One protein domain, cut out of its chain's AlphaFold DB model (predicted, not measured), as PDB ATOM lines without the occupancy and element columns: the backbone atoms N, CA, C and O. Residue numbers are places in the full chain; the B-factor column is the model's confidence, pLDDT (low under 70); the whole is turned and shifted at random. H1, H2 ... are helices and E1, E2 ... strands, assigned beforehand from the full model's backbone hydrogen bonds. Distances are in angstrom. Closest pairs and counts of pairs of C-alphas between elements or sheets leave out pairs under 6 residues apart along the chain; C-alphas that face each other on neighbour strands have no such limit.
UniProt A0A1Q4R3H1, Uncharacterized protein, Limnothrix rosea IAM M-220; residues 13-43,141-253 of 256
ATOM      1  N   LEU A  13      47.220  17.541 -54.174       88.06
ATOM      2  CA  LEU A  13      47.104  16.188 -53.633       88.06
ATOM      3  C   LEU A  13      48.077  15.226 -54.328       88.06
ATOM      4  O   LEU A  13      48.118  15.141 -55.560       88.06
ATOM      5  N   CYS A  14      48.830  14.486 -53.519       86.75
ATOM      6  CA  CYS A  14      49.864  13.566 -53.973       86.75
ATOM      7  C   CYS A  14      49.994  12.332 -53.059       86.75
ATOM      8  O   CYS A  14      49.496  12.266 -51.927       86.75
ATOM      9  N   THR A  15      50.653  11.310 -53.591       86.81
ATOM     10  CA  THR A  15      51.124  10.141 -52.847       86.81
ATOM     11  C   THR A  15      52.355  10.502 -52.017       86.81
ATOM     12  O   THR A  15      53.016  11.514 -52.240       86.81
ATOM     13  N   PHE A  16      52.698   9.656 -51.045       87.75
ATOM     14  CA  PHE A  16      53.873   9.898 -50.207       87.75
ATOM     15  C   PHE A  16      55.179   9.896 -51.018       87.75
ATOM     16  O   PHE A  16      56.078  10.678 -50.732       87.75
ATOM     17  N   GLN A  17      55.259   9.061 -52.055       88.38
ATOM     18  CA  GLN A  17      56.417   8.945 -52.943       88.38
ATOM     19  C   GLN A  17      56.589  10.157 -53.872       88.38
ATOM     20  O   GLN A  17      57.693  10.392 -54.354       88.38
ATOM     21  N   GLU A  18      55.518  10.916 -54.117       87.94
ATOM     22  CA  GLU A  18      55.524  12.132 -54.941       87.94
ATOM     23  C   GLU A  18      55.917  13.393 -54.143       87.94
ATOM     24  O   GLU A  18      56.107  14.454 -54.740       87.94
ATOM     25  N   LEU A  19      56.037  13.317 -52.810       88.31
ATOM     26  CA  LEU A  19      56.538  14.438 -52.007       88.31
ATOM     27  C   LEU A  19      58.025  14.704 -52.298       88.31
ATOM     28  O   LEU A  19      58.767  13.777 -52.605       88.31
ATOM     29  N   PRO A  20      58.531  15.929 -52.108       88.88
ATOM     30  CA  PRO A  20      59.971  16.168 -52.095       88.88
ATOM     31  C   PRO A  20      60.706  15.259 -51.095       88.88
ATOM     32  O   PRO A  20      60.298  15.128 -49.936       88.88
ATOM     33  N   LYS A  21      61.824  14.659 -51.532       89.62
ATOM     34  CA  LYS A  21      62.682  13.758 -50.731       89.62
ATOM     35  C   LYS A  21      62.992  14.259 -49.304       89.62
ATOM     36  O   LYS A  21      62.871  13.439 -48.391       89.62
ATOM     37  N   PRO A  22      63.341  15.542 -49.051       90.06
ATOM     38  CA  PRO A  22      63.601  15.998 -47.681       90.06
ATOM     39  C   PRO A  22      62.381  15.838 -46.765       90.06
ATOM     40  O   PRO A  22      62.513  15.375 -45.633       90.06
ATOM     41  N   TYR A  23      61.176  16.130 -47.263       91.25
ATOM     42  CA  TYR A  23      59.960  15.985 -46.467       91.25
ATOM     43  C   TYR A  23      59.565  14.517 -46.297       91.25
ATOM     44  O   TYR A  23      59.119  14.141 -45.215       91.25
ATOM     45  N   GLN A  24      59.778  13.665 -47.310       91.81
ATOM     46  CA  GLN A  24      59.583  12.216 -47.161       91.81
ATOM     47  C   GLN A  24      60.399  11.671 -45.983       91.81
ATOM     48  O   GLN A  24      59.851  11.007 -45.103       91.81
ATOM     49  N   LEU A  25      61.693  12.005 -45.930       92.56
ATOM     50  CA  LEU A  25      62.588  11.571 -44.858       92.56
ATOM     51  C   LEU A  25      62.123  12.092 -43.492       92.56
ATOM     52  O   LEU A  25      61.980  11.300 -42.559       92.56
ATOM     53  N   ALA A  26      61.795  13.385 -43.393       93.00
ATOM     54  CA  ALA A  26      61.320  13.990 -42.149       93.00
ATOM     55  C   ALA A  26      60.026  13.329 -41.629       93.00
ATOM     56  O   ALA A  26      59.932  12.969 -40.452       93.00
ATOM     57  N   PHE A  27      59.041  13.087 -42.502       92.88
ATOM     58  CA  PHE A  27      57.801  12.394 -42.137       92.88
ATOM     59  C   PHE A  27      58.019  10.917 -41.785       92.88
ATOM     60  O   PHE A  27      57.326  10.387 -40.916       92.88
ATOM     61  N   GLN A  28      58.946  10.228 -42.450       92.19
ATOM     62  CA  GLN A  28      59.234   8.818 -42.180       92.19
ATOM     63  C   GLN A  28      59.966   8.628 -40.845       92.19
ATOM     64  O   GLN A  28      59.674   7.680 -40.116       92.19
ATOM     65  N   GLN A  29      60.883   9.537 -40.511       92.38
ATOM     66  CA  GLN A  29      61.669   9.502 -39.274       92.38
ATOM     67  C   GLN A  29      60.916  10.087 -38.068       92.38
ATOM     68  O   GLN A  29      61.304   9.858 -36.920       92.38
ATOM     69  N   GLY A  30      59.817  10.806 -38.316       91.06
ATOM     70  CA  GLY A  30      59.035  11.472 -37.281       91.06
ATOM     71  C   GLY A  30      59.627  12.811 -36.827       91.06
ATOM     72  O   GLY A  30      59.330  13.268 -35.725       91.06
ATOM     73  N   LEU A  31      60.457  13.429 -37.667       93.44
ATOM     74  CA  LEU A  31      61.184  14.676 -37.403       93.44
ATOM     75  C   LEU A  31      60.548  15.875 -38.121       93.44
ATOM     76  O   LEU A  31      61.149  16.931 -38.247       93.44
ATOM     77  N   VAL A  32      59.307  15.746 -38.601       91.62
ATOM     78  CA  VAL A  32      58.662  16.810 -39.391       91.62
ATOM     79  C   VAL A  32      58.463  18.117 -38.606       91.62
ATOM     80  O   VAL A  32      58.412  19.199 -39.179       91.62
ATOM     81  N   HIS A  33      58.360  18.012 -37.285       90.81
ATOM     82  CA  HIS A  33      58.226  19.140 -36.371       90.81
ATOM     83  C   HIS A  33      59.533  19.930 -36.188       90.81
ATOM     84  O   HIS A  33      59.491  21.015 -35.621       90.81
ATOM     85  N   GLU A  34      60.664  19.391 -36.658       91.88
ATOM     86  CA  GLU A  34      61.982  20.039 -36.640       91.88
ATOM     87  C   GLU A  34      62.250  20.847 -37.920       91.88
ATOM     88  O   GLU A  34      63.255  21.550 -38.009       91.88
ATOM     89  N   LEU A  35      61.367  20.765 -38.925       91.19
ATOM     90  CA  LEU A  35      61.460  21.615 -40.110       91.19
ATOM     91  C   LEU A  35      61.277  23.088 -39.713       91.19
ATOM     92  O   LEU A  35      60.501  23.397 -38.813       91.19
ATOM     93  N   SER A  36      61.931  24.004 -40.433       86.88
ATOM     94  CA  SER A  36      61.992  25.454 -40.146       86.88
ATOM     95  C   SER A  36      60.647  26.203 -40.196       86.88
ATOM     96  O   SER A  36      60.600  27.420 -40.027       86.88
ATOM     97  N   GLY A  37      59.546  25.493 -40.432       88.12
ATOM     98  CA  GLY A  37      58.207  26.041 -40.579       88.12
ATOM     99  C   GLY A  37      57.325  25.890 -39.343       88.12
ATOM    100  O   GLY A  37      57.653  25.230 -38.357       88.12
ATOM    101  N   LYS A  38      56.121  26.460 -39.420       90.94
ATOM    102  CA  LYS A  38      55.117  26.274 -38.369       90.94
ATOM    103  C   LYS A  38      54.458  24.905 -38.503       90.94
ATOM    104  O   LYS A  38      53.752  24.652 -39.479       90.94
ATOM    105  N   PHE A  39      54.644  24.049 -37.503       91.69
ATOM    106  CA  PHE A  39      54.094  22.697 -37.492       91.69
ATOM    107  C   PHE A  39      52.704  22.607 -36.838       91.69
ATOM    108  O   PHE A  39      52.456  23.157 -35.765       91.69
ATOM    109  N   PHE A  40      51.815  21.846 -37.475       90.38
ATOM    110  CA  PHE A  40      50.473  21.494 -37.022       90.38
ATOM    111  C   PHE A  40      50.373  19.967 -36.916       90.38
ATOM    112  O   PHE A  40      50.264  19.286 -37.946       90.38
ATOM    113  N   PRO A  41      50.400  19.398 -35.698       88.69
ATOM    114  CA  PRO A  41      50.297  17.959 -35.530       88.69
ATOM    115  C   PRO A  41      48.926  17.463 -35.968       88.69
ATOM    116  O   PRO A  41      47.919  18.116 -35.708       88.69
ATOM    117  N   VAL A  42      48.875  16.282 -36.586       86.62
ATOM    118  CA  VAL A  42      47.596  15.649 -36.922       86.62
ATOM    119  C   VAL A  42      46.826  15.284 -35.644       86.62
ATOM    120  O   VAL A  42      47.411  14.828 -34.649       86.62
ATOM    121  N   GLU A  43      45.511  15.476 -35.662       83.38
ATOM    122  CA  GLU A  43      44.636  14.951 -34.618       83.38
ATOM    123  C   GLU A  43      44.462  13.441 -34.827       83.38
ATOM    124  O   GLU A  43      44.155  12.972 -35.922       83.38
ATOM    125  N   PHE A 141      53.164  12.588 -39.038       90.81
ATOM    126  CA  PHE A 141      51.930  13.040 -39.683       90.81
ATOM    127  C   PHE A 141      51.563  14.436 -39.167       90.81
ATOM    128  O   PHE A 141      51.728  14.731 -37.979       90.81
ATOM    129  N   GLY A 142      51.035  15.278 -40.046       91.56
ATOM    130  CA  GLY A 142      50.686  16.667 -39.766       91.56
ATOM    131  C   GLY A 142      50.902  17.557 -40.983       91.56
ATOM    132  O   GLY A 142      51.154  17.066 -42.084       91.56
ATOM    133  N   MET A 143      50.800  18.863 -40.773       93.31
ATOM    134  CA  MET A 143      51.005  19.895 -41.787       93.31
ATOM    135  C   MET A 143      52.086  20.865 -41.321       93.31
ATOM    136  O   MET A 143      52.164  21.180 -40.136       93.31
ATOM    137  N   VAL A 144      52.912  21.343 -42.243       93.88
ATOM    138  CA  VAL A 144      53.979  22.306 -41.971       93.88
ATOM    139  C   VAL A 144      53.831  23.476 -42.928       93.88
ATOM    140  O   VAL A 144      53.755  23.282 -44.142       93.88
ATOM    141  N   LEU A 145      53.802  24.683 -42.369       93.31
ATOM    142  CA  LEU A 145      53.870  25.930 -43.126       93.31
ATOM    143  C   LEU A 145      55.343  26.309 -43.270       93.31
ATOM    144  O   LEU A 145      55.918  26.871 -42.337       93.31
ATOM    145  N   LEU A 146      55.960  25.952 -44.392       92.19
ATOM    146  CA  LEU A 146      57.336  26.331 -44.710       92.19
ATOM    147  C   LEU A 146      57.343  27.710 -45.367       92.19
ATOM    148  O   LEU A 146      56.306  28.226 -45.772       92.19
ATOM    149  N   GLU A 147      58.508  28.323 -45.492       89.31
ATOM    150  CA  GLU A 147      58.629  29.604 -46.189       89.31
ATOM    151  C   GLU A 147      58.201  29.492 -47.663       89.31
ATOM    152  O   GLU A 147      57.359  30.264 -48.133       89.31
ATOM    153  N   GLU A 148      58.717  28.458 -48.331       88.19
ATOM    154  CA  GLU A 148      58.553  28.167 -49.759       88.19
ATOM    155  C   GLU A 148      57.212  27.506 -50.123       88.19
ATOM    156  O   GLU A 148      56.769  27.563 -51.272       88.19
ATOM    157  N   GLY A 149      56.522  26.892 -49.161       90.88
ATOM    158  CA  GLY A 149      55.316  26.133 -49.456       90.88
ATOM    159  C   GLY A 149      54.671  25.445 -48.267       90.88
ATOM    160  O   GLY A 149      55.118  25.505 -47.125       90.88
ATOM    161  N   LEU A 150      53.564  24.786 -48.559       93.12
ATOM    162  CA  LEU A 150      52.759  24.044 -47.614       93.12
ATOM    163  C   LEU A 150      52.917  22.551 -47.892       93.12
ATOM    164  O   LEU A 150      52.586  22.084 -48.982       93.12
ATOM    165  N   VAL A 151      53.364  21.793 -46.892       93.62
ATOM    166  CA  VAL A 151      53.451  20.332 -46.984       93.62
ATOM    167  C   VAL A 151      52.605  19.682 -45.906       93.62
ATOM    168  O   VAL A 151      52.595  20.121 -44.756       93.62
ATOM    169  N   ALA A 152      51.906  18.604 -46.246       92.12
ATOM    170  CA  ALA A 152      51.231  17.796 -45.246       92.12
ATOM    171  C   ALA A 152      51.248  16.310 -45.577       92.12
ATOM    172  O   ALA A 152      51.207  15.903 -46.737       92.12
ATOM    173  N   ARG A 153      51.204  15.515 -44.509       91.06
ATOM    174  CA  ARG A 153      50.898  14.090 -44.527       91.06
ATOM    175  C   ARG A 153      49.778  13.823 -43.534       91.06
ATOM    176  O   ARG A 153      49.958  13.940 -42.322       91.06
ATOM    177  N   LEU A 154      48.617  13.469 -44.058       87.56
ATOM    178  CA  LEU A 154      47.394  13.230 -43.307       87.56
ATOM    179  C   LEU A 154      47.219  11.737 -43.021       87.56
ATOM    180  O   LEU A 154      47.730  10.879 -43.738       87.56
ATOM    181  N   ILE A 155      46.433  11.420 -41.992       80.06
ATOM    182  CA  ILE A 155      46.020  10.037 -41.704       80.06
ATOM    183  C   ILE A 155      44.924   9.566 -42.691       80.06
ATOM    184  O   ILE A 155      44.737   8.365 -42.830       80.06
ATOM    185  N   ASN A 156      44.292  10.505 -43.422       67.56
ATOM    186  CA  ASN A 156      43.078  10.388 -44.251       67.56
ATOM    187  C   ASN A 156      42.586   8.954 -44.542       67.56
ATOM    188  O   ASN A 156      43.237   8.183 -45.248       67.56
ATOM    189  N   ASN A 157      41.375   8.671 -44.055       53.53
ATOM    190  CA  ASN A 157      40.751   7.349 -44.042       53.53
ATOM    191  C   ASN A 157      39.767   7.114 -45.202       53.53
ATOM    192  O   ASN A 157      39.159   6.052 -45.253       53.53
ATOM    193  N   ILE A 158      39.550   8.103 -46.082       40.66
ATOM    194  CA  ILE A 158      38.458   8.050 -47.077       40.66
ATOM    195  C   ILE A 158      38.963   8.161 -48.522       40.66
ATOM    196  O   ILE A 158      38.427   7.484 -49.392       40.66
ATOM    197  N   ASP A 159      40.023   8.931 -48.791       52.28
ATOM    198  CA  ASP A 159      40.649   8.951 -50.119       52.28
ATOM    199  C   ASP A 159      41.977   8.194 -50.079       52.28
ATOM    200  O   ASP A 159      43.016   8.726 -49.689       52.28
ATOM    201  N   ALA A 160      41.911   6.908 -50.422       50.69
ATOM    202  CA  ALA A 160      43.002   5.941 -50.313       50.69
ATOM    203  C   ALA A 160      44.220   6.231 -51.199       50.69
ATOM    204  O   ALA A 160      45.257   5.578 -51.068       50.69
ATOM    205  N   SER A 161      44.068   7.158 -52.141       60.97
ATOM    206  CA  SER A 161      45.064   7.426 -53.170       60.97
ATOM    207  C   SER A 161      45.949   8.628 -52.838       60.97
ATOM    208  O   SER A 161      47.125   8.630 -53.193       60.97
ATOM    209  N   HIS A 162      45.444   9.609 -52.083       74.75
ATOM    210  CA  HIS A 162      46.170  10.846 -51.794       74.75
ATOM    211  C   HIS A 162      46.094  11.192 -50.302       74.75
ATOM    212  O   HIS A 162      45.112  11.739 -49.797       74.75
ATOM    213  N   HIS A 163      47.166  10.866 -49.578       82.75
ATOM    214  CA  HIS A 163      47.309  11.167 -48.145       82.75
ATOM    215  C   HIS A 163      48.262  12.326 -47.880       82.75
ATOM    216  O   HIS A 163      48.435  12.726 -46.731       82.75
ATOM    217  N   CYS A 164      48.910  12.835 -48.922       88.62
ATOM    218  CA  CYS A 164      49.841  13.938 -48.826       88.62
ATOM    219  C   CYS A 164      49.390  15.071 -49.736       88.62
ATOM    220  O   CYS A 164      48.604  14.874 -50.667       88.62
ATOM    221  N   PHE A 165      49.894  16.263 -49.463       91.06
ATOM    222  CA  PHE A 165      49.879  17.328 -50.446       91.06
ATOM    223  C   PHE A 165      51.120  18.194 -50.313       91.06
ATOM    224  O   PHE A 165      51.664  18.366 -49.218       91.06
ATOM    225  N   TRP A 166      51.533  18.735 -51.451       92.19
ATOM    226  CA  TRP A 166      52.557  19.755 -51.565       92.19
ATOM    227  C   TRP A 166      51.971  20.927 -52.337       92.19
ATOM    228  O   TRP A 166      51.429  20.745 -53.421       92.19
ATOM    229  N   LEU A 167      52.029  22.120 -51.766       92.69
ATOM    230  CA  LEU A 167      51.571  23.338 -52.415       92.69
ATOM    231  C   LEU A 167      52.676  24.383 -52.291       92.69
ATOM    232  O   LEU A 167      52.788  25.000 -51.226       92.69
ATOM    233  N   PRO A 168      53.485  24.599 -53.343       90.75
ATOM    234  CA  PRO A 168      54.389  25.733 -53.383       90.75
ATOM    235  C   PRO A 168      53.586  27.000 -53.160       90.75
ATOM    236  O   PRO A 168      52.489  27.174 -53.700       90.75
ATOM    237  N   ARG A 169      54.127  27.896 -52.354       89.56
ATOM    238  CA  ARG A 169      53.398  29.079 -51.920       89.56
ATOM    239  C   ARG A 169      53.008  29.990 -53.082       89.56
ATOM    240  O   ARG A 169      51.931  30.573 -53.058       89.56
ATOM    241  N   GLU A 170      53.844  30.042 -54.113       89.31
ATOM    242  CA  GLU A 170      53.615  30.769 -55.368       89.31
ATOM    243  C   GLU A 170      52.411  30.264 -56.177       89.31
ATOM    244  O   GLU A 170      51.799  31.028 -56.917       89.31
ATOM    245  N   THR A 171      52.027  28.996 -56.011       91.12
ATOM    246  CA  THR A 171      50.851  28.436 -56.694       91.12
ATOM    247  C   THR A 171      49.548  28.842 -56.010       91.12
ATOM    248  O   THR A 171      48.477  28.740 -56.614       91.12
ATOM    249  N   ILE A 172      49.611  29.297 -54.753       93.12
ATOM    250  CA  ILE A 172      48.444  29.651 -53.948       93.12
ATOM    251  C   ILE A 172      47.952  31.035 -54.364       93.12
ATOM    252  O   ILE A 172      48.603  32.049 -54.137       93.12
ATOM    253  N   THR A 173      46.748  31.069 -54.929       92.81
ATOM    254  CA  THR A 173      46.100  32.305 -55.396       92.81
ATOM    255  C   THR A 173      45.175  32.921 -54.363       92.81
ATOM    256  O   THR A 173      44.871  34.106 -54.445       92.81
ATOM    257  N   ASN A 174      44.647  32.117 -53.438       93.38
ATOM    258  CA  ASN A 174      43.782  32.618 -52.382       93.38
ATOM    259  C   ASN A 174      43.706  31.632 -51.215       93.38
ATOM    260  O   ASN A 174      43.695  30.417 -51.418       93.38
ATOM    261  N   VAL A 175      43.553  32.159 -50.007       93.31
ATOM    262  CA  VAL A 175      43.159  31.406 -48.818       93.31
ATOM    263  C   VAL A 175      41.896  32.065 -48.286       93.31
ATOM    264  O   VAL A 175      41.924  33.233 -47.912       93.31
ATOM    265  N   ILE A 176      40.784  31.333 -48.257       93.56
ATOM    266  CA  ILE A 176      39.488  31.865 -47.824       93.56
ATOM    267  C   ILE A 176      38.890  31.037 -46.697       93.56
ATOM    268  O   ILE A 176      39.092  29.825 -46.594       93.56
ATOM    269  N   TRP A 177      38.088  31.710 -45.884       92.00
ATOM    270  CA  TRP A 177      37.172  31.080 -44.952       92.00
ATOM    271  C   TRP A 177      35.778  31.117 -45.569       92.00
ATOM    272  O   TRP A 177      35.201  32.192 -45.740       92.00
ATOM    273  N   HIS A 178      35.268  29.957 -45.978       90.38
ATOM    274  CA  HIS A 178      34.045  29.879 -46.770       90.38
ATOM    275  C   HIS A 178      33.043  28.890 -46.189       90.38
ATOM    276  O   HIS A 178      33.402  27.825 -45.680       90.38
ATOM    277  N   ARG A 179      31.763  29.246 -46.292       89.19
ATOM    278  CA  ARG A 179      30.657  28.411 -45.844       89.19
ATOM    279  C   ARG A 179      30.306  27.411 -46.935       89.19
ATOM    280  O   ARG A 179      29.758  27.784 -47.965       89.19
ATOM    281  N   ILE A 180      30.586  26.138 -46.690       87.94
ATOM    282  CA  ILE A 180      30.280  25.047 -47.615       87.94
ATOM    283  C   ILE A 180      29.172  24.156 -47.067       87.94
ATOM    284  O   ILE A 180      28.953  24.068 -45.854       87.94
ATOM    285  N   ARG A 181      28.475  23.469 -47.970       85.50
ATOM    286  CA  ARG A 181      27.523  22.420 -47.612       85.50
ATOM    287  C   ARG A 181      28.276  21.095 -47.525       85.50
ATOM    288  O   ARG A 181      28.774  20.606 -48.531       85.50
ATOM    289  N   GLU A 182      28.372  20.531 -46.328       81.69
ATOM    290  CA  GLU A 182      28.874  19.172 -46.132       81.69
ATOM    291  C   GLU A 182      27.701  18.193 -46.087       81.69
ATOM    292  O   GLU A 182      26.770  18.351 -45.289       81.69
ATOM    293  N   GLU A 183      27.761  17.172 -46.934       77.25
ATOM    294  CA  GLU A 183      26.829  16.051 -46.922       77.25
ATOM    295  C   GLU A 183      27.298  15.016 -45.895       77.25
ATOM    296  O   GLU A 183      28.400  14.476 -45.984       77.25
ATOM    297  N   GLY A 184      26.481  14.787 -44.869       67.38
ATOM    298  CA  GLY A 184      26.668  13.696 -43.919       67.38
ATOM    299  C   GLY A 184      25.700  12.550 -44.200       67.38
ATOM    300  O   GLY A 184      24.701  12.726 -44.890       67.38
ATOM    301  N   ALA A 185      25.946  11.396 -43.574       57.94
ATOM    302  CA  ALA A 185      25.131  10.187 -43.744       57.94
ATOM    303  C   ALA A 185      23.633  10.359 -43.400       57.94
ATOM    304  O   ALA A 185      22.819   9.537 -43.802       57.94
ATOM    305  N   ARG A 186      23.264  11.405 -42.643       60.84
ATOM    306  CA  ARG A 186      21.878  11.661 -42.211       60.84
ATOM    307  C   ARG A 186      21.342  13.032 -42.625       60.84
ATOM    308  O   ARG A 186      20.177  13.135 -42.989       60.84
ATOM    309  N   HIS A 187      22.174  14.075 -42.590       70.44
ATOM    310  CA  HIS A 187      21.776  15.443 -42.933       70.44
ATOM    311  C   HIS A 187      22.908  16.186 -43.641       70.44
ATOM    312  O   HIS A 187      24.080  16.036 -43.291       70.44
ATOM    313  N   SER A 188      22.542  17.044 -44.595       80.19
ATOM    314  CA  SER A 188      23.449  18.063 -45.117       80.19
ATOM    315  C   SER A 188      23.480  19.252 -44.162       80.19
ATOM    316  O   SER A 188      22.418  19.745 -43.777       80.19
ATOM    317  N   ARG A 189      24.664  19.755 -43.827       83.19
ATOM    318  CA  ARG A 189      24.821  20.916 -42.943       83.19
ATOM    319  C   ARG A 189      25.736  21.956 -43.565       83.19
ATOM    320  O   ARG A 189      26.672  21.624 -44.288       83.19
ATOM    321  N   TRP A 190      25.469  23.214 -43.251       84.69
ATOM    322  CA  TRP A 190      26.360  24.308 -43.604       84.69
ATOM    323  C   TRP A 190      27.453  24.440 -42.556       84.69
ATOM    324  O   TRP A 190      27.150  24.558 -41.371       84.69
ATOM    325  N   VAL A 191      28.706  24.448 -42.993       85.44
ATOM    326  CA  VAL A 191      29.878  24.571 -42.124       85.44
ATOM    327  C   VAL A 191      30.885  25.523 -42.746       85.44
ATOM    328  O   VAL A 191      31.062  25.546 -43.962       85.44
ATOM    329  N   ASN A 192      31.552  26.310 -41.913       88.12
ATOM    330  CA  ASN A 192      32.641  27.164 -42.367       88.12
ATOM    331  C   ASN A 192      33.939  26.352 -42.409       88.12
ATOM    332  O   ASN A 192      34.299  25.716 -41.419       88.12
ATOM    333  N   ARG A 193      34.632  26.355 -43.550       89.06
ATOM    334  CA  ARG A 193      35.892  25.631 -43.758       89.06
ATOM    335  C   ARG A 193      36.964  26.544 -44.325       89.06
ATOM    336  O   ARG A 193      36.673  27.512 -45.030       89.06
ATOM    337  N   THR A 194      38.210  26.197 -44.036       91.12
ATOM    338  CA  THR A 194      39.375  26.838 -44.643       91.12
ATOM    339  C   THR A 194      39.614  26.228 -46.016       91.12
ATOM    340  O   THR A 194      39.798  25.015 -46.135       91.12
ATOM    341  N   GLN A 195      39.611  27.050 -47.060       92.06
ATOM    342  CA  GLN A 195      39.856  26.610 -48.430       92.06
ATOM    343  C   GLN A 195      41.054  27.343 -49.026       92.06
ATOM    344  O   GLN A 195      41.181  28.558 -48.894       92.06
ATOM    345  N   ILE A 196      41.914  26.593 -49.704       93.69
ATOM    346  CA  ILE A 196      43.089  27.099 -50.404       93.69
ATOM    347  C   ILE A 196      42.835  26.939 -51.899       93.69
ATOM    348  O   ILE A 196      42.641  25.822 -52.380       93.69
ATOM    349  N   ALA A 197      42.824  28.047 -52.631       93.19
ATOM    350  CA  ALA A 197      42.830  28.038 -54.084       93.19
ATOM    351  C   ALA A 197      44.265  28.025 -54.596       93.19
ATOM    352  O   ALA A 197      45.051  28.908 -54.250       93.19
ATOM    353  N   TYR A 198      44.576  27.098 -55.491       93.38
ATOM    354  CA  TYR A 198      45.888  27.023 -56.120       93.38
ATOM    355  C   TYR A 198      45.782  26.770 -57.621       93.38
ATOM    356  O   TYR A 198      44.783  26.232 -58.111       93.38
ATOM    357  N   LEU A 199      46.797  27.208 -58.355       91.06
ATOM    358  CA  LEU A 199      46.951  26.935 -59.775       91.06
ATOM    359  C   LEU A 199      47.795  25.684 -59.965       91.06
ATOM    360  O   LEU A 199      48.758  25.450 -59.244       91.06
ATOM    361  N   LYS A 200      47.401  24.870 -60.934       86.56
ATOM    362  CA  LYS A 200      48.153  23.697 -61.344       86.56
ATOM    363  C   LYS A 200      48.074  23.557 -62.849       86.56
ATOM    364  O   LYS A 200      46.998  23.696 -63.442       86.56
ATOM    365  N   GLU A 201      49.200  23.209 -63.453       81.38
ATOM    366  CA  GLU A 201      49.238  22.872 -64.864       81.38
ATOM    367  C   GLU A 201      48.567  21.515 -65.108       81.38
ATOM    368  O   GLU A 201      48.905  20.490 -64.511       81.38
ATOM    369  N   HIS A 202      47.578  21.507 -65.993       77.19
ATOM    370  CA  HIS A 202      46.875  20.307 -66.407       77.19
ATOM    371  C   HIS A 202      46.701  20.327 -67.924       77.19
ATOM    372  O   HIS A 202      45.922  21.121 -68.453       77.19
ATOM    373  N   GLN A 203      47.408  19.429 -68.618       78.88
ATOM    374  CA  GLN A 203      47.400  19.322 -70.087       78.88
ATOM    375  C   GLN A 203      47.832  20.630 -70.785       78.88
ATOM    376  O   GLN A 203      47.163  21.094 -71.707       78.88
ATOM    377  N   GLY A 204      48.918  21.257 -70.316       78.06
ATOM    378  CA  GLY A 204      49.465  22.484 -70.914       78.06
ATOM    379  C   GLY A 204      48.663  23.758 -70.623       78.06
ATOM    380  O   GLY A 204      48.896  24.790 -71.248       78.06
ATOM    381  N   LYS A 205      47.676  23.704 -69.716       83.69
ATOM    382  CA  LYS A 205      46.875  24.863 -69.296       83.69
ATOM    383  C   LYS A 205      46.849  24.983 -67.781       83.69
ATOM    384  O   LYS A 205      46.659  23.991 -67.079       83.69
ATOM    385  N   GLN A 206      46.959  26.213 -67.287       84.88
ATOM    386  CA  GLN A 206      46.756  26.517 -65.874       84.88
ATOM    387  C   GLN A 206      45.277  26.346 -65.515       84.88
ATOM    388  O   GLN A 206      44.396  26.952 -66.131       84.88
ATOM    389  N   ARG A 207      44.996  25.500 -64.525       89.69
ATOM    390  CA  ARG A 207      43.658  25.307 -63.961       89.69
ATOM    391  C   ARG A 207      43.670  25.644 -62.479       89.69
ATOM    392  O   ARG A 207      44.617  25.331 -61.765       89.69
ATOM    393  N   LYS A 208      42.583  26.267 -62.023       91.44
ATOM    394  CA  LYS A 208      42.361  26.593 -60.615       91.44
ATOM    395  C   LYS A 208      41.724  25.407 -59.898       91.44
ATOM    396  O   LYS A 208      40.693  24.901 -60.335       91.44
ATOM    397  N   TYR A 209      42.318  25.014 -58.780       90.44
ATOM    398  CA  TYR A 209      41.856  23.942 -57.908       90.44
ATOM    399  C   TYR A 209      41.622  24.467 -56.496       90.44
ATOM    400  O   TYR A 209      42.179  25.492 -56.100       90.44
ATOM    401  N   TRP A 210      40.792  23.752 -55.739       90.50
ATOM    402  CA  TRP A 210      40.467  24.075 -54.354       90.50
ATOM    403  C   TRP A 210      40.820  22.907 -53.444       90.50
ATOM    404  O   TRP A 210      40.325  21.795 -53.629       90.50
ATOM    405  N   LEU A 211      41.637  23.173 -52.430       89.94
ATOM    406  CA  LEU A 211      41.907  22.253 -51.334       89.94
ATOM    407  C   LEU A 211      41.118  22.709 -50.107       89.94
ATOM    408  O   LEU A 211      41.293  23.829 -49.636       89.94
ATOM    409  N   THR A 212      40.248  21.847 -49.585       89.31
ATOM    410  CA  THR A 212      39.493  22.135 -48.358       89.31
ATOM    411  C   THR A 212      40.170  21.475 -47.166       89.31
ATOM    412  O   THR A 212      40.273  20.250 -47.111       89.31
ATOM    413  N   LEU A 213      40.603  22.284 -46.202       87.06
ATOM    414  CA  LEU A 213      41.188  21.830 -44.947       87.06
ATOM    415  C   LEU A 213      40.142  21.898 -43.838       87.06
ATOM    416  O   LEU A 213      39.408  22.879 -43.718       87.06
ATOM    417  N   LYS A 214      40.086  20.846 -43.020       85.56
ATOM    418  CA  LYS A 214      39.175  20.763 -41.878       85.56
ATOM    419  C   LYS A 214      39.994  20.799 -40.598       85.56
ATOM    420  O   LYS A 214      40.907  19.990 -40.447       85.56
ATOM    421  N   ALA A 215      39.676  21.704 -39.677       79.81
ATOM    422  CA  ALA A 215      40.485  21.900 -38.475       79.81
ATOM    423  C   ALA A 215      40.617  20.658 -37.598       79.81
ATOM    424  O   ALA A 215      41.692  20.458 -37.049       79.81
ATOM    425  N   TYR A 216      39.600  19.792 -37.536       77.81
ATOM    426  CA  TYR A 216      39.684  18.525 -36.795       77.81
ATOM    427  C   TYR A 216      40.756  17.562 -37.326       77.81
ATOM    428  O   TYR A 216      41.033  16.541 -36.716       77.81
ATOM    429  N   MET A 217      41.339  17.819 -38.502       78.88
ATOM    430  CA  MET A 217      42.478  17.035 -38.979       78.88
ATOM    431  C   MET A 217      43.753  17.365 -38.195       78.88
ATOM    432  O   MET A 217      44.714  16.602 -38.259       78.88
ATOM    433  N   PHE A 218      43.787  18.481 -37.462       81.88
ATOM    434  CA  PHE A 218      44.977  19.002 -36.804       81.88
ATOM    435  C   PHE A 218      44.691  19.384 -35.351       81.88
ATOM    436  O   PHE A 218      43.657  19.961 -35.025       81.88
ATOM    437  N   LYS A 219      45.663  19.163 -34.464       76.25
ATOM    438  CA  LYS A 219      45.610  19.671 -33.091       76.25
ATOM    439  C   LYS A 219      45.752  21.193 -33.112       76.25
ATOM    440  O   LYS A 219      46.854  21.731 -33.085       76.25
ATOM    441  N   THR A 220      44.618  21.883 -33.152       62.50
ATOM    442  CA  THR A 220      44.532  23.351 -33.073       62.50
ATOM    443  C   THR A 220      44.303  23.860 -31.644       62.50
ATOM    444  O   THR A 220      44.345  25.068 -31.411       62.50
ATOM    445  N   GLY A 221      44.077  22.950 -30.683       60.00
ATOM    446  CA  GLY A 221      43.733  23.266 -29.290       60.00
ATOM    447  C   GLY A 221      42.240  23.533 -29.050       60.00
ATOM    448  O   GLY A 221      41.873  23.918 -27.944       60.00
ATOM    449  N   TYR A 222      41.389  23.329 -30.062       57.97
ATOM    450  CA  TYR A 222      39.933  23.517 -30.012       57.97
ATOM    451  C   TYR A 222      39.218  22.219 -30.380       57.97
ATOM    452  O   TYR A 222      39.779  21.378 -31.078       57.97
ATOM    453  N   LEU A 223      37.979  22.059 -29.906       56.94
ATOM    454  CA  LEU A 223      37.155  20.898 -30.242       56.94
ATOM    455  C   LEU A 223      36.872  20.861 -31.751       56.94
ATOM    456  O   LEU A 223      36.605  21.887 -32.370       56.94
ATOM    457  N   SER A 224      36.863  19.659 -32.323       57.22
ATOM    458  CA  SER A 224      36.698  19.363 -33.757       57.22
ATOM    459  C   SER A 224      35.418  19.903 -34.422       57.22
ATOM    460  O   SER A 224      35.328  19.943 -35.651       57.22
ATOM    461  N   TRP A 225      34.438  20.341 -33.628       58.38
ATOM    462  CA  TRP A 225      33.163  20.917 -34.076       58.38
ATOM    463  C   TRP A 225      33.057  22.428 -33.830       58.38
ATOM    464  O   TRP A 225      32.022  23.017 -34.129       58.38
ATOM    465  N   ASP A 226      34.096  23.050 -33.270       65.38
ATOM    466  CA  ASP A 226      34.116  24.477 -32.968       65.38
ATOM    467  C   ASP A 226      34.499  25.277 -34.219       65.38
ATOM    468  O   ASP A 226      35.585  25.102 -34.780       65.38
ATOM    469  N   GLU A 227      33.636  26.206 -34.637       62.81
ATOM    470  CA  GLU A 227      33.938  27.154 -35.718       62.81
ATOM    471  C   GLU A 227      35.233  27.934 -35.449       62.81
ATOM    472  O   GLU A 227      35.936  28.322 -36.386       62.81
ATOM    473  N   LYS A 228      35.595  28.123 -34.172       70.94
ATOM    474  CA  LYS A 228      36.857  28.759 -33.777       70.94
ATOM    475  C   LYS A 228      38.077  27.938 -34.195       70.94
ATOM    476  O   LYS A 228      39.109  28.540 -34.487       70.94
ATOM    477  N   GLY A 229      37.976  26.609 -34.259       75.00
ATOM    478  CA  GLY A 229      39.054  25.732 -34.721       75.00
ATOM    479  C   GLY A 229      39.377  25.963 -36.198       75.00
ATOM    480  O   GLY A 229      40.524  26.254 -36.544       75.00
ATOM    481  N   ASP A 230      38.355  25.921 -37.061       83.38
ATOM    482  CA  ASP A 230      38.499  26.201 -38.499       83.38
ATOM    483  C   ASP A 230      38.945  27.639 -38.756       83.38
ATOM    484  O   ASP A 230      39.888  27.864 -39.516       83.38
ATOM    485  N   ARG A 231      38.347  28.615 -38.064       86.44
ATOM    486  CA  ARG A 231      38.742  30.020 -38.195       86.44
ATOM    487  C   ARG A 231      40.200  30.260 -37.797       86.44
ATOM    488  O   ARG A 231      40.894  31.003 -38.479       86.44
ATOM    489  N   ARG A 232      40.701  29.626 -36.734       85.69
ATOM    490  CA  ARG A 232      42.111  29.761 -36.327       85.69
ATOM    491  C   ARG A 232      43.073  29.131 -37.317       85.69
ATOM    492  O   ARG A 232      44.155  29.678 -37.523       85.69
ATOM    493  N   LEU A 233      42.706  27.990 -37.898       88.62
ATOM    494  CA  LEU A 233      43.485  27.386 -38.973       88.62
ATOM    495  C   LEU A 233      43.557  28.344 -40.169       88.62
ATOM    496  O   LEU A 233      44.652  28.605 -40.664       88.62
ATOM    497  N   PHE A 234      42.420  28.930 -40.563       92.00
ATOM    498  CA  PHE A 234      42.356  29.973 -41.586       92.00
ATOM    499  C   PHE A 234      43.250  31.169 -41.247       92.00
ATOM    500  O   PHE A 234      44.107  31.512 -42.048       92.00
ATOM    501  N   GLU A 235      43.107  31.779 -40.069       91.75
ATOM    502  CA  GLU A 235      43.870  32.974 -39.687       91.75
ATOM    503  C   GLU A 235      45.385  32.721 -39.715       91.75
ATOM    504  O   GLU A 235      46.153  33.586 -40.135       91.75
ATOM    505  N   GLN A 236      45.828  31.530 -39.307       90.88
ATOM    506  CA  GLN A 236      47.243  31.159 -39.333       90.88
ATOM    507  C   GLN A 236      47.754  30.915 -40.752       90.88
ATOM    508  O   GLN A 236      48.831  31.403 -41.085       90.88
ATOM    509  N   LEU A 237      46.987  30.207 -41.584       92.69
ATOM    510  CA  LEU A 237      47.321  29.985 -42.992       92.69
ATOM    511  C   LEU A 237      47.306  31.284 -43.793       92.69
ATOM    512  O   LEU A 237      48.200  31.508 -44.597       92.69
ATOM    513  N   TYR A 238      46.324  32.148 -43.553       93.19
ATOM    514  CA  TYR A 238      46.180  33.430 -44.231       93.19
ATOM    515  C   TYR A 238      47.338  34.366 -43.885       93.19
ATOM    516  O   TYR A 238      47.987  34.890 -44.784       93.19
ATOM    517  N   ARG A 239      47.658  34.525 -42.590       92.75
ATOM    518  CA  ARG A 239      48.821  35.318 -42.152       92.75
ATOM    519  C   ARG A 239      50.126  34.752 -42.677       92.75
ATOM    520  O   ARG A 239      50.973  35.526 -43.107       92.75
ATOM    521  N   TRP A 240      50.274  33.424 -42.627       93.12
ATOM    522  CA  TRP A 240      51.418  32.758 -43.227       93.12
ATOM    523  C   TRP A 240      51.496  33.150 -44.688       93.12
ATOM    524  O   TRP A 240      52.453  33.828 -44.991       93.12
ATOM    525  N   TRP A 241      50.495  32.852 -45.523       91.75
ATOM    526  CA  TRP A 241      50.465  33.106 -46.971       91.75
ATOM    527  C   TRP A 241      50.738  34.571 -47.344       91.75
ATOM    528  O   TRP A 241      51.607  34.815 -48.180       91.75
ATOM    529  N   GLN A 242      50.115  35.528 -46.656       88.50
ATOM    530  CA  GLN A 242      50.298  36.970 -46.884       88.50
ATOM    531  C   GLN A 242      51.682  37.494 -46.466       88.50
ATOM    532  O   GLN A 242      52.200  38.433 -47.065       88.50
ATOM    533  N   GLY A 243      52.329  36.878 -45.471       80.00
ATOM    534  CA  GLY A 243      53.611  37.353 -44.938       80.00
ATOM    535  C   GLY A 243      54.761  37.455 -45.956       80.00
ATOM    536  O   GLY A 243      55.675  38.237 -45.733       80.00
ATOM    537  N   ALA A 244      54.708  36.724 -47.074       62.50
ATOM    538  CA  ALA A 244      55.714  36.755 -48.141       62.50
ATOM    539  C   ALA A 244      55.374  37.723 -49.265       62.50
ATOM    540  O   ALA A 244      56.273  38.121 -49.996       62.50
ATOM    541  N   GLU A 245      54.106  38.117 -49.414       55.59
ATOM    542  CA  GLU A 245      53.797  39.269 -50.263       55.59
ATOM    543  C   GLU A 245      54.480  40.496 -49.651       55.59
ATOM    544  O   GLU A 245      55.233  41.179 -50.333       55.59
ATOM    545  N   ASN A 246      54.375  40.673 -48.329       50.94
ATOM    546  CA  ASN A 246      55.032  41.773 -47.621       50.94
ATOM    547  C   ASN A 246      56.570  41.684 -47.586       50.94
ATOM    548  O   ASN A 246      57.215  42.726 -47.596       50.94
ATOM    549  N   SER A 247      57.173  40.486 -47.549       50.28
ATOM    550  CA  SER A 247      58.641  40.357 -47.590       50.28
ATOM    551  C   SER A 247      59.215  40.602 -48.989       50.28
ATOM    552  O   SER A 247      60.270  41.216 -49.098       50.28
ATOM    553  N   LYS A 248      58.499  40.220 -50.059       50.66
ATOM    554  CA  LYS A 248      58.888  40.548 -51.442       50.66
ATOM    555  C   LYS A 248      58.880  42.056 -51.714       50.66
ATOM    556  O   LYS A 248      59.740  42.533 -52.438       50.66
ATOM    557  N   PHE A 249      57.954  42.808 -51.114       45.62
ATOM    558  CA  PHE A 249      57.931  44.274 -51.226       45.62
ATOM    559  C   PHE A 249      59.027  44.982 -50.412       45.62
ATOM    560  O   PHE A 249      59.330  46.136 -50.697       45.62
ATOM    561  N   LEU A 250      59.601  44.323 -49.401       44.22
ATOM    562  CA  LEU A 250      60.678  44.890 -48.584       44.22
ATOM    563  C   LEU A 250      62.056  44.698 -49.232       44.22
ATOM    564  O   LEU A 250      62.842  45.640 -49.196       44.22
ATOM    565  N   ASP A 251      62.315  43.561 -49.886       45.81
ATOM    566  CA  ASP A 251      63.576  43.333 -50.616       45.81
ATOM    567  C   ASP A 251      63.732  44.262 -51.837       45.81
ATOM    568  O   ASP A 251      64.824  44.768 -52.084       45.81
ATOM    569  N   ASP A 252      62.639  44.587 -52.540       44.34
ATOM    570  CA  ASP A 252      62.646  45.538 -53.673       44.34
ATOM    571  C   ASP A 252      62.851  47.008 -53.240       44.34
ATOM    572  O   ASP A 252      63.038  47.890 -54.076       44.34
ATOM    573  N   SER A 253      62.797  47.300 -51.934       45.31
ATOM    574  CA  SER A 253      62.964  48.658 -51.390       45.31
ATOM    575  C   SER A 253      64.366  48.948 -50.840       45.31
ATOM    576  O   SER A 253      64.623  50.064 -50.389       45.31
TER     577      SER A 253
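This is residues 13 to 43 and 141 to 253 of the 256 residues of an uncharacterized protein of Limnothrix rosea IAM M-220 (UniProt A0A1Q4R3H1). A small, nearly flat sheet of four strands, E1 to E4, is joined by a tight link to a long, strongly twisted ribbon of three strands, E5 to E7, and the long helix H2 runs along E5 and E6 of that ribbon while its residues 233 to 241 also pass close to the small sheet. H1 grazes the small sheet, and residues 183 to 188 and 246 to 253 stick out. The printed part has 144 residues, with two named helices and seven named strands in the order H1, E1 to E7, H2 along the chain, of mixed class, helices and strands; both sheets are antiparallel, in the orders E1 E2 E3 E4 and E5 E6 E7. The whole is compact, with a radius of gyration of the C-alphas of 15.7 A and spans of 53 by 38 by 36 A.

Look first at the four-stranded sheet: E1 is residues 38 to 41, E2 142 to 145, E3 149 to 153 and E4 164 to 168. Next find C-alpha 172 at (48.444, 29.651, -53.948), where E5 begins; it runs to residue 183, 26.5 A long, and bends by 72 degrees at residue 177. E6, residues 188 to 202, is 31.7 A long and bends by 86 degrees at residue 191; E7, residues 205 to 213, is 25.2 A. H1 is residues 21 to 29, 12.3 A. H2, residues 227 to 251, is 36.9 A and ends at C-alpha 251, (63.576, 43.333, -50.616).

In the four-stranded sheet, E2 E3 E4 is a meander, each strand the antiparallel neighbour of the one before; see N 40 and O 143 at 2.8 A for E1 and E2, N 144 and O 151 at 2.8 A for the hairpin E2 and E3, and N 150 and O 167 at 2.8 A for the hairpin E3 and E4. H1 only grazes this sheet, with its residues 23 to 27. E5 E6 E7 is a second meander: look for N 180 and O 191 at 2.8 A, then N 198 and O 209 at 2.9 A. With H2 on one face, it makes two layers, a helix layer and a sheet layer. H2 lies over E5 and E6 at a height over the sheet of 10.0 A, along the strands, at 23 degrees to E6 on the local plane; the closest C-alphas of E6 and H2, those of Thr 194 and Phe 234, are 5.3 A apart. The O i to N i+4 pairs are within hydrogen-bond range throughout H1, and 19 of 21 in H2.

The C-alphas farthest apart, Arg 186 and Ser 253, are 56.0 A apart. Residues 44 to 140 are not printed, and C-alphas 43 and 141 stand 9.1 A apart across the cut. The link from E7 to H2 is long, 13 residues. Confidence is under 70 at residues 156 to 161, 184 to 186, 220 to 227 and 244 to 253.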